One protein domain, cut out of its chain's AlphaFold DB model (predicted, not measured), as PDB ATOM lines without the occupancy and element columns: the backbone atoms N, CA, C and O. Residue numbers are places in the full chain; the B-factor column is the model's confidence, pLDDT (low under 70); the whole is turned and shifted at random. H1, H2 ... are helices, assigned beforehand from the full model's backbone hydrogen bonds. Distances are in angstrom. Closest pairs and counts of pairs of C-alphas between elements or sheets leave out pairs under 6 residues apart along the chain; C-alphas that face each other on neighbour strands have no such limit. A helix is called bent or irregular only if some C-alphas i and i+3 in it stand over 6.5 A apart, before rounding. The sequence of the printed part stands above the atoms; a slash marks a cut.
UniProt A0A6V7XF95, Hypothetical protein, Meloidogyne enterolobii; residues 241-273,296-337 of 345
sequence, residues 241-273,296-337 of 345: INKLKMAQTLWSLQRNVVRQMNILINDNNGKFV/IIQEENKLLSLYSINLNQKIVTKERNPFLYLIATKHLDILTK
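AT A GLANCE: This is residues 241 to 273 and 296 to 337 of the 345 residues of the protein "Hypothetical protein" of Meloidogyne enterolobii (UniProt A0A6V7XF95). The longest helix, H4, has H1 side by side with it and H5 crossing it steeply, while the small helices H2 and H3 lie off this trio, H3 farthest out. The printed part, 75 residues with named helices H1 to H5 in chain order and no named strand, is all helix. It is compact, with a radius of gyration of the C-alphas of 12.3 A and spans of 36 by 25 by 23 A.

IN THESE COORDINATES: H1, residues 241 to 250, begins at C-alpha 241 (8.875, -39.255, 91.046) and spans 14.4 A. H2 is residues 257 to 260, 5.4 A; H3 is residues 267 to 273, 9.7 A, irregular, with C-alphas 268 and 271 7.4 A apart. H4, residues 296 to 312, spans 24.4 A; H5, residues 322 to 337, spans 22.4 A and ends at C-alpha 337 (-4.223, -32.445, 106.447).

HOW THE PARTS SIT: H1 and H4 touch, closest at the C-alphas of Gln 248 and Leu 303, 5.4 A, at a shallow tilt of 22 degrees, the same way. Residues 304 to 311 of H4 touch residues 325 to 332 of H5, closest at the C-alphas of Tyr 307 and Ala 328, 5.5 A; the helices run opposite ways at a steep tilt of 53 degrees. H1 and H5 are apart. H2 and H3 are each close to but not clearly touching H5. Every O i to N i+4 pair is within hydrogen-bond range in H1, H4 and H5; H3 has 1 of 3, and 2 of 4 O i to N i+3 pairs; H2 is too short for an O i to N i+4 pair.

THE WHOLE: Residues 274 to 295 are not printed, and C-alphas 273 and 296 are 25.0 A apart across the cut. Of the links printed whole, none is long. Residues 267 to 269 have pLDDT under 70.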
ATOM      1  N   ILE A 241       9.512 -38.942  92.330       85.19
ATOM      2  CA  ILE A 241       8.875 -39.255  91.046       85.19
ATOM      3  C   ILE A 241       8.946 -40.745  90.663       85.19
ATOM      4  O   ILE A 241       7.960 -41.303  90.182       85.19
ATOM      5  N   ASN A 242      10.071 -41.419  90.925       86.88
ATOM      6  CA  ASN A 242      10.254 -42.831  90.581       86.88
ATOM      7  C   ASN A 242       9.368 -43.719  91.462       86.88
ATOM      8  O   ASN A 242       8.673 -44.598  90.956       86.88
ATOM      9  N   LYS A 243       9.326 -43.425  92.769       88.81
ATOM     10  CA  LYS A 243       8.469 -44.126  93.740       88.81
ATOM     11  C   LYS A 243       6.993 -43.983  93.376       88.81
ATOM     12  O   LYS A 243       6.266 -44.972  93.375       88.81
ATOM     13  N   LEU A 244       6.567 -42.766  93.024       89.81
ATOM     14  CA  LEU A 244       5.188 -42.477  92.624       89.81
ATOM     15  C   LEU A 244       4.787 -43.276  91.381       89.81
ATOM     16  O   LEU A 244       3.750 -43.929  91.399       89.81
ATOM     17  N   LYS A 245       5.626 -43.302  90.339       91.06
ATOM     18  CA  LYS A 245       5.353 -44.070  89.112       91.06
ATOM     19  C   LYS A 245       5.289 -45.582  89.360       91.06
ATOM     20  O   LYS A 245       4.385 -46.251  88.854       91.06
ATOM     21  N   MET A 246       6.195 -46.129  90.175       92.56
ATOM     22  CA  MET A 246       6.150 -47.551  90.553       92.56
ATOM     23  C   MET A 246       4.890 -47.872  91.372       92.56
ATOM     24  O   MET A 246       4.208 -48.856  91.090       92.56
ATOM     25  N   ALA A 247       4.527 -47.013  92.330       93.44
ATOM     26  CA  ALA A 247       3.305 -47.164  93.116       93.44
ATOM     27  C   ALA A 247       2.047 -47.066  92.238       93.44
ATOM     28  O   ALA A 247       1.158 -47.899  92.349       93.44
ATOM     29  N   GLN A 248       1.970 -46.121  91.302       93.88
ATOM     30  CA  GLN A 248       0.839 -46.050  90.371       93.88
ATOM     31  C   GLN A 248       0.717 -47.315  89.517       93.88
ATOM     32  O   GLN A 248      -0.391 -47.787  89.276       93.88
ATOM     33  N   THR A 249       1.848 -47.890  89.098       93.62
ATOM     34  CA  THR A 249       1.860 -49.148  88.340       93.62
ATOM     35  C   THR A 249       1.309 -50.300  89.181       93.62
ATOM     36  O   THR A 249       0.484 -51.066  88.685       93.62
ATOM     37  N   LEU A 250       1.700 -50.386  90.459       94.56
ATOM     38  CA  LEU A 250       1.168 -51.363  91.414       94.56
ATOM     39  C   LEU A 250      -0.354 -51.216  91.599       94.56
ATOM     40  O   LEU A 250      -1.077 -52.207  91.566       94.56
ATOM     41  N   TRP A 251      -0.835 -49.986  91.789       94.88
ATOM     42  CA  TRP A 251      -2.231 -49.676  92.132       94.88
ATOM     43  C   TRP A 251      -3.158 -49.475  90.924       94.88
ATOM     44  O   TRP A 251      -4.322 -49.093  91.086       94.88
ATOM     45  N   SER A 252      -2.653 -49.715  89.715       92.81
ATOM     46  CA  SER A 252      -3.418 -49.599  88.477       92.81
ATOM     47  C   SER A 252      -4.619 -50.545  88.473       92.81
ATOM     48  O   SER A 252      -4.487 -51.732  88.750       92.81
ATOM     49  N   LEU A 253      -5.781 -50.040  88.054       88.12
ATOM     50  CA  LEU A 253      -7.011 -50.836  87.906       88.12
ATOM     51  C   LEU A 253      -6.934 -51.860  86.766       88.12
ATOM     52  O   LEU A 253      -7.775 -52.747  86.670       88.12
ATOM     53  N   GLN A 254      -5.941 -51.725  85.884       88.44
ATOM     54  CA  GLN A 254      -5.668 -52.699  84.826       88.44
ATOM     55  C   GLN A 254      -5.010 -53.970  85.375       88.44
ATOM     56  O   GLN A 254      -4.890 -54.954  84.650       88.44
ATOM     57  N   ARG A 255      -4.577 -53.936  86.640       86.75
ATOM     58  CA  ARG A 255      -3.867 -55.005  87.324       86.75
ATOM     59  C   ARG A 255      -4.649 -55.494  88.541       86.75
ATOM     60  O   ARG A 255      -5.295 -54.726  89.245       86.75
ATOM     61  N   ASN A 256      -4.554 -56.786  88.817       87.38
ATOM     62  CA  ASN A 256      -5.099 -57.441  90.002       87.38
ATOM     63  C   ASN A 256      -4.060 -57.610  91.127       87.38
ATOM     64  O   ASN A 256      -4.362 -58.261  92.128       87.38
ATOM     65  N   VAL A 257      -2.870 -57.007  91.011       91.38
ATOM     66  CA  VAL A 257      -1.776 -57.148  91.993       91.38
ATOM     67  C   VAL A 257      -2.231 -56.811  93.419       91.38
ATOM     68  O   VAL A 257      -2.204 -57.668  94.304       91.38
ATOM     69  N   VAL A 258      -2.703 -55.581  93.659       91.62
ATOM     70  CA  VAL A 258      -3.093 -55.114  95.008       91.62
ATOM     71  C   VAL A 258      -4.226 -55.937  95.616       91.62
ATOM     72  O   VAL A 258      -4.309 -56.098  96.830       91.62
ATOM     73  N   ARG A 259      -5.078 -56.515  94.764       89.50
ATOM     74  CA  ARG A 259      -6.175 -57.391  95.171       89.50
ATOM     75  C   ARG A 259      -5.674 -58.738  95.703       89.50
ATOM     76  O   ARG A 259      -6.366 -59.357  96.519       89.50
ATOM     77  N   GLN A 260      -4.543 -59.228  95.203       90.25
ATOM     78  CA  GLN A 260      -3.960 -60.523  95.568       90.25
ATOM     79  C   GLN A 260      -2.966 -60.427  96.741       90.25
ATOM     80  O   GLN A 260      -2.760 -61.417  97.437       90.25
ATOM     81  N   MET A 261      -2.388 -59.251  97.003       91.25
ATOM     82  CA  MET A 261      -1.426 -59.042  98.094       91.25
ATOM     83  C   MET A 261      -2.062 -59.154  99.486       91.25
ATOM     84  O   MET A 261      -2.688 -58.209  99.967       91.25
ATOM     85  N   ASN A 262      -1.852 -60.275 100.174       83.75
ATOM     86  CA  ASN A 262      -2.356 -60.498 101.528       83.75
ATOM     87  C   ASN A 262      -1.207 -60.552 102.545       83.75
ATOM     88  O   ASN A 262      -0.781 -61.624 102.963       83.75
ATOM     89  N   ILE A 263      -0.693 -59.382 102.929       81.50
ATOM     90  CA  ILE A 263       0.284 -59.271 104.019       81.50
ATOM     91  C   ILE A 263      -0.469 -59.031 105.320       81.50
ATOM     92  O   ILE A 263      -1.118 -57.992 105.481       81.50
ATOM     93  N   LEU A 264      -0.333 -59.965 106.259       78.06
ATOM     94  CA  LEU A 264      -0.819 -59.799 107.621       78.06
ATOM     95  C   LEU A 264       0.178 -58.972 108.440       78.06
ATOM     96  O   LEU A 264       1.395 -59.114 108.315       78.06
ATOM     97  N   ILE A 265      -0.353 -58.110 109.305       74.38
ATOM     98  CA  ILE A 265       0.452 -57.372 110.280       74.38
ATOM     99  C   ILE A 265       0.672 -58.311 111.471       74.38
ATOM    100  O   ILE A 265      -0.222 -58.499 112.292       74.38
ATOM    101  N   ASN A 266       1.838 -58.949 111.512       75.88
ATOM    102  CA  ASN A 266       2.272 -59.886 112.549       75.88
ATOM    103  C   ASN A 266       3.739 -59.603 112.926       75.88
ATOM    104  O   ASN A 266       4.382 -58.752 112.311       75.88
ATOM    105  N   ASP A 267       4.287 -60.333 113.899       65.62
ATOM    106  CA  ASP A 267       5.667 -60.131 114.368       65.62
ATOM    107  C   ASP A 267       6.727 -60.348 113.270       65.62
ATOM    108  O   ASP A 267       7.779 -59.707 113.292       65.62
ATOM    109  N   ASN A 268       6.437 -61.190 112.269       66.19
ATOM    110  CA  ASN A 268       7.351 -61.469 111.157       66.19
ATOM    111  C   ASN A 268       7.512 -60.258 110.229       66.19
ATOM    112  O   ASN A 268       8.623 -59.962 109.793       66.19
ATOM    113  N   ASN A 269       6.426 -59.521 109.983       69.75
ATOM    114  CA  ASN A 269       6.434 -58.320 109.142       69.75
ATOM    115  C   ASN A 269       6.488 -57.020 109.937       69.75
ATOM    116  O   ASN A 269       6.644 -55.955 109.339       69.75
ATOM    117  N   GLY A 270       6.360 -57.079 111.265       74.25
ATOM    118  CA  GLY A 270       6.237 -55.910 112.137       74.25
ATOM    119  C   GLY A 270       7.344 -54.893 111.894       74.25
ATOM    120  O   GLY A 270       7.061 -53.724 111.668       74.25
ATOM    121  N   LYS A 271       8.594 -55.356 111.756       76.69
ATOM    122  CA  LYS A 271       9.735 -54.490 111.413       76.69
ATOM    123  C   LYS A 271       9.524 -53.723 110.108       76.69
ATOM    124  O   LYS A 271       9.767 -52.522 110.058       76.69
ATOM    125  N   PHE A 272       9.093 -54.405 109.049       80.50
ATOM    126  CA  PHE A 272       8.834 -53.767 107.759       80.50
ATOM    127  C   PHE A 272       7.702 -52.741 107.859       80.50
ATOM    128  O   PHE A 272       7.838 -51.628 107.350       80.50
ATOM    129  N   VAL A 273       6.616 -53.101 108.552       79.50
ATOM    130  CA  VAL A 273       5.478 -52.209 108.800       79.50
ATOM    131  C   VAL A 273       5.918 -50.963 109.564       79.50
ATOM    132  O   VAL A 273       5.640 -49.851 109.118       79.50
ATOM    133  N   ILE A 296       5.585 -33.588  89.993       83.94
ATOM    134  CA  ILE A 296       5.515 -34.410  91.212       83.94
ATOM    135  C   ILE A 296       4.113 -34.329  91.820       83.94
ATOM    136  O   ILE A 296       3.525 -35.362  92.139       83.94
ATOM    137  N   ILE A 297       3.549 -33.121  91.896       83.75
ATOM    138  CA  ILE A 297       2.193 -32.884  92.408       83.75
ATOM    139  C   ILE A 297       1.151 -33.618  91.550       83.75
ATOM    140  O   ILE A 297       0.213 -34.227  92.070       83.75
ATOM    141  N   GLN A 298       1.297 -33.587  90.222       86.50
ATOM    142  CA  GLN A 298       0.403 -34.314  89.316       86.50
ATOM    143  C   GLN A 298       0.467 -35.830  89.539       86.50
ATOM    144  O   GLN A 298      -0.576 -36.478  89.642       86.50
ATOM    145  N   GLU A 299       1.667 -36.401  89.644       89.31
ATOM    146  CA  GLU A 299       1.851 -37.836  89.879       89.31
ATOM    147  C   GLU A 299       1.361 -38.276  91.271       89.31
ATOM    148  O   GLU A 299       0.804 -39.366  91.429       89.31
ATOM    149  N   GLU A 300       1.490 -37.421  92.283       87.94
ATOM    150  CA  GLU A 300       0.947 -37.676  93.618       87.94
ATOM    151  C   GLU A 300      -0.588 -37.690  93.605       87.94
ATOM    152  O   GLU A 300      -1.208 -38.642  94.085       87.94
ATOM    153  N   ASN A 301      -1.221 -36.706  92.958       88.19
ATOM    154  CA  ASN A 301      -2.677 -36.667  92.804       88.19
ATOM    155  C   ASN A 301      -3.221 -37.888  92.044       88.19
ATOM    156  O   ASN A 301      -4.255 -38.443  92.429       88.19
ATOM    157  N   LYS A 302      -2.518 -38.347  90.999       91.88
ATOM    158  CA  LYS A 302      -2.866 -39.586  90.286       91.88
ATOM    159  C   LYS A 302      -2.836 -40.790  91.226       91.88
ATOM    160  O   LYS A 302      -3.817 -41.529  91.284       91.88
ATOM    161  N   LEU A 303      -1.767 -40.965  92.004       93.12
ATOM    162  CA  LEU A 303      -1.656 -42.078  92.950       93.12
ATOM    163  C   LEU A 303      -2.776 -42.058  94.005       93.12
ATOM    164  O   LEU A 303      -3.396 -43.085  94.272       93.12
ATOM    165  N   LEU A 304      -3.097 -40.887  94.553       90.94
ATOM    166  CA  LEU A 304      -4.172 -40.734  95.539       90.94
ATOM    167  C   LEU A 304      -5.558 -41.033  94.955       90.94
ATOM    168  O   LEU A 304      -6.417 -41.597  95.642       90.94
ATOM    169  N   SER A 305      -5.779 -40.701  93.679       92.31
ATOM    170  CA  SER A 305      -7.003 -41.091  92.976       92.31
ATOM    171  C   SER A 305      -7.115 -42.616  92.861       92.31
ATOM    172  O   SER A 305      -8.175 -43.169  93.152       92.31
ATOM    173  N   LEU A 306      -6.009 -43.312  92.560       94.88
ATOM    174  CA  LEU A 306      -5.970 -44.776  92.501       94.88
ATOM    175  C   LEU A 306      -6.248 -45.405  93.867       94.88
ATOM    176  O   LEU A 306      -7.046 -46.340  93.946       94.88
ATOM    177  N   TYR A 307      -5.657 -44.880  94.945       94.75
ATOM    178  CA  TYR A 307      -5.967 -45.322  96.309       94.75
ATOM    179  C   TYR A 307      -7.458 -45.178  96.616       94.75
ATOM    180  O   TYR A 307      -8.102 -46.139  97.029       94.75
ATOM    181  N   SER A 308      -8.024 -44.000  96.341       92.94
ATOM    182  CA  SER A 308      -9.441 -43.718  96.591       92.94
ATOM    183  C   SER A 308     -10.359 -44.677  95.831       92.94
ATOM    184  O   SER A 308     -11.307 -45.205  96.407       92.94
ATOM    185  N   ILE A 309     -10.074 -44.944  94.550       94.19
ATOM    186  CA  ILE A 309     -10.882 -45.861  93.736       94.19
ATOM    187  C   ILE A 309     -10.800 -47.292  94.282       94.19
ATOM    188  O   ILE A 309     -11.841 -47.913  94.487       94.19
ATOM    189  N   ASN A 310      -9.596 -47.798  94.570       94.50
ATOM    190  CA  ASN A 310      -9.405 -49.162  95.076       94.50
ATOM    191  C   ASN A 310     -10.087 -49.390  96.438       94.50
ATOM    192  O   ASN A 310     -10.657 -50.462  96.665       94.50
ATOM    193  N   LEU A 311     -10.073 -48.387  97.324       93.81
ATOM    194  CA  LEU A 311     -10.775 -48.433  98.611       93.81
ATOM    195  C   LEU A 311     -12.301 -48.365  98.430       93.81
ATOM    196  O   LEU A 311     -13.027 -49.198  98.975       93.81
ATOM    197  N   ASN A 312     -12.800 -47.426  97.620       93.00
ATOM    198  CA  ASN A 312     -14.240 -47.247  97.386       93.00
ATOM    199  C   ASN A 312     -14.879 -48.459  96.695       93.00
ATOM    200  O   ASN A 312     -16.004 -48.841  97.017       93.00
ATOM    201  N   GLN A 313     -14.154 -49.093  95.771       92.81
ATOM    202  CA  GLN A 313     -14.588 -50.315  95.089       92.81
ATOM    203  C   GLN A 313     -14.398 -51.583  95.938       92.81
ATOM    204  O   GLN A 313     -14.705 -52.676  95.467       92.81
ATOM    205  N   LYS A 314     -13.909 -51.460  97.182       90.56
ATOM    206  CA  LYS A 314     -13.615 -52.583  98.091       90.56
ATOM    207  C   LYS A 314     -12.667 -53.625  97.476       90.56
ATOM    208  O   LYS A 314     -12.739 -54.807  97.812       90.56
ATOM    209  N   ILE A 315     -11.780 -53.194  96.575       90.44
ATOM    210  CA  ILE A 315     -10.714 -54.043  96.023       90.44
ATOM    211  C   ILE A 315      -9.686 -54.323  97.119       90.44
ATOM    212  O   ILE A 315      -9.279 -55.471  97.302       90.44
ATOM    213  N   VAL A 316      -9.330 -53.272  97.863       91.94
ATOM    214  CA  VAL A 316      -8.463 -53.302  99.042       91.94
ATOM    215  C   VAL A 316      -9.317 -52.994 100.269       91.94
ATOM    216  O   VAL A 316      -9.950 -51.940 100.335       91.94
ATOM    217  N   THR A 317      -9.344 -53.901 101.247       90.88
ATOM    218  CA  THR A 317     -10.064 -53.702 102.519       90.88
ATOM    219  C   THR A 317      -9.168 -53.992 103.714       90.88
ATOM    220  O   THR A 317      -8.139 -54.655 103.584       90.88
ATOM    221  N   LYS A 318      -9.569 -53.515 104.897       89.44
ATOM    222  CA  LYS A 318      -8.830 -53.739 106.143       89.44
ATOM    223  C   LYS A 318      -8.726 -55.225 106.496       89.44
ATOM    224  O   LYS A 318      -7.714 -55.648 107.034       89.44
ATOM    225  N   GLU A 319      -9.756 -56.010 106.199       86.69
ATOM    226  CA  GLU A 319      -9.811 -57.438 106.523       86.69
ATOM    227  C   GLU A 319      -8.970 -58.268 105.554       86.69
ATOM    228  O   GLU A 319      -8.323 -59.226 105.960       86.69
ATOM    229  N   ARG A 320      -8.987 -57.905 104.267       85.75
ATOM    230  CA  ARG A 320      -8.347 -58.690 103.209       85.75
ATOM    231  C   ARG A 320      -6.899 -58.290 102.955       85.75
ATOM    232  O   ARG A 320      -6.080 -59.135 102.625       85.75
ATOM    233  N   ASN A 321      -6.607 -56.998 103.040       90.38
ATOM    234  CA  ASN A 321      -5.319 -56.419 102.680       90.38
ATOM    235  C   ASN A 321      -4.928 -55.375 103.744       90.38
ATOM    236  O   ASN A 321      -4.784 -54.192 103.415       90.38
ATOM    237  N   PRO A 322      -4.784 -55.767 105.027       88.75
ATOM    238  CA  PRO A 322      -4.647 -54.821 106.137       88.75
ATOM    239  C   PRO A 322      -3.481 -53.853 105.937       88.75
ATOM    240  O   PRO A 322      -3.601 -52.660 106.218       88.75
ATOM    241  N   PHE A 323      -2.368 -54.350 105.397       87.50
ATOM    242  CA  PHE A 323      -1.182 -53.540 105.174       87.50
ATOM    243  C   PHE A 323      -1.340 -52.525 104.029       87.50
ATOM    244  O   PHE A 323      -1.057 -51.343 104.210       87.50
ATOM    245  N   LEU A 324      -1.851 -52.943 102.866       91.00
ATOM    246  CA  LEU A 324      -2.104 -52.022 101.749       91.00
ATOM    247  C   LEU A 324      -3.182 -50.992 102.088       91.00
ATOM    248  O   LEU A 324      -3.059 -49.827 101.710       91.00
ATOM    249  N   TYR A 325      -4.214 -51.410 102.826       91.81
ATOM    250  CA  TYR A 325      -5.243 -50.512 103.337       91.81
ATOM    251  C   TYR A 325      -4.614 -49.404 104.188       91.81
ATOM    252  O   TYR A 325      -4.874 -48.231 103.939       91.81
ATOM    253  N   LEU A 326      -3.726 -49.766 105.122       89.75
ATOM    254  CA  LEU A 326      -3.021 -48.819 105.989       89.75
ATOM    255  C   LEU A 326      -2.179 -47.804 105.199       89.75
ATOM    256  O   LEU A 326      -2.210 -46.614 105.514       89.75
ATOM    257  N   ILE A 327      -1.453 -48.255 104.171       89.56
ATOM    258  CA  ILE A 327      -0.672 -47.371 103.290       89.56
ATOM    259  C   ILE A 327      -1.596 -46.364 102.599       89.56
ATOM    260  O   ILE A 327      -1.366 -45.155 102.676       89.56
ATOM    261  N   ALA A 328      -2.650 -46.858 101.946       91.75
ATOM    262  CA  ALA A 328      -3.575 -46.028 101.188       91.75
ATOM    263  C   ALA A 328      -4.270 -44.991 102.078       91.75
ATOM    264  O   ALA A 328      -4.289 -43.807 101.736       91.75
ATOM    265  N   THR A 329      -4.785 -45.401 103.243       91.25
ATOM    266  CA  THR A 329      -5.445 -44.477 104.174       91.25
ATOM    267  C   THR A 329      -4.479 -43.437 104.715       91.25
ATOM    268  O   THR A 329      -4.816 -42.260 104.736       91.25
ATOM    269  N   LYS A 330      -3.251 -43.828 105.074       87.81
ATOM    270  CA  LYS A 330      -2.271 -42.893 105.634       87.81
ATOM    271  C   LYS A 330      -1.853 -41.817 104.628       87.81
ATOM    272  O   LYS A 330      -1.797 -40.645 104.983       87.81
ATOM    273  N   HIS A 331      -1.618 -42.185 103.368       86.44
ATOM    274  CA  HIS A 331      -1.319 -41.207 102.314       86.44
ATOM    275  C   HIS A 331      -2.501 -40.263 102.045       86.44
ATOM    276  O   HIS A 331      -2.303 -39.062 101.854       86.44
ATOM    277  N   LEU A 332      -3.733 -40.786 102.045       87.31
ATOM    278  CA  LEU A 332      -4.936 -39.961 101.901       87.31
ATOM    279  C   LEU A 332      -5.092 -38.990 103.078       87.31
ATOM    280  O   LEU A 332      -5.380 -37.812 102.862       87.31
ATOM    281  N   ASP A 333      -4.833 -39.445 104.305       85.38
ATOM    282  CA  ASP A 333      -4.894 -38.614 105.507       85.38
ATOM    283  C   ASP A 333      -3.884 -37.462 105.447       85.38
ATOM    284  O   ASP A 333      -4.266 -36.313 105.686       85.38
ATOM    285  N   ILE A 334      -2.634 -37.734 105.050       79.69
ATOM    286  CA  ILE A 334      -1.593 -36.707 104.857       79.69
ATOM    287  C   ILE A 334      -2.088 -35.616 103.893       79.69
ATOM    288  O   ILE A 334      -2.012 -34.428 104.213       79.69
ATOM    289  N   LEU A 335      -2.688 -35.990 102.757       71.31
ATOM    290  CA  LEU A 335      -3.249 -35.020 101.811       71.31
ATOM    291  C   LEU A 335      -4.395 -34.203 102.432       71.31
ATOM    292  O   LEU A 335      -4.456 -32.985 102.254       71.31
ATOM    293  N   THR A 336      -5.326 -34.841 103.151       73.00
ATOM    294  CA  THR A 336      -6.438 -34.101 103.773       73.00
ATOM    295  C   THR A 336      -5.945 -33.079 104.794       73.00
ATOM    296  O   THR A 336      -6.514 -31.989 104.879       73.00
ATOM    297  N   LYS A 337      -4.869 -33.387 105.527       73.00
ATOM    298  CA  LYS A 337      -4.223 -32.445 106.447       73.00
ATOM    299  C   LYS A 337      -3.532 -31.308 105.698       73.00
ATOM    300  O   LYS A 337      -3.772 -30.159 106.051       73.00
TER     301      LYS A 337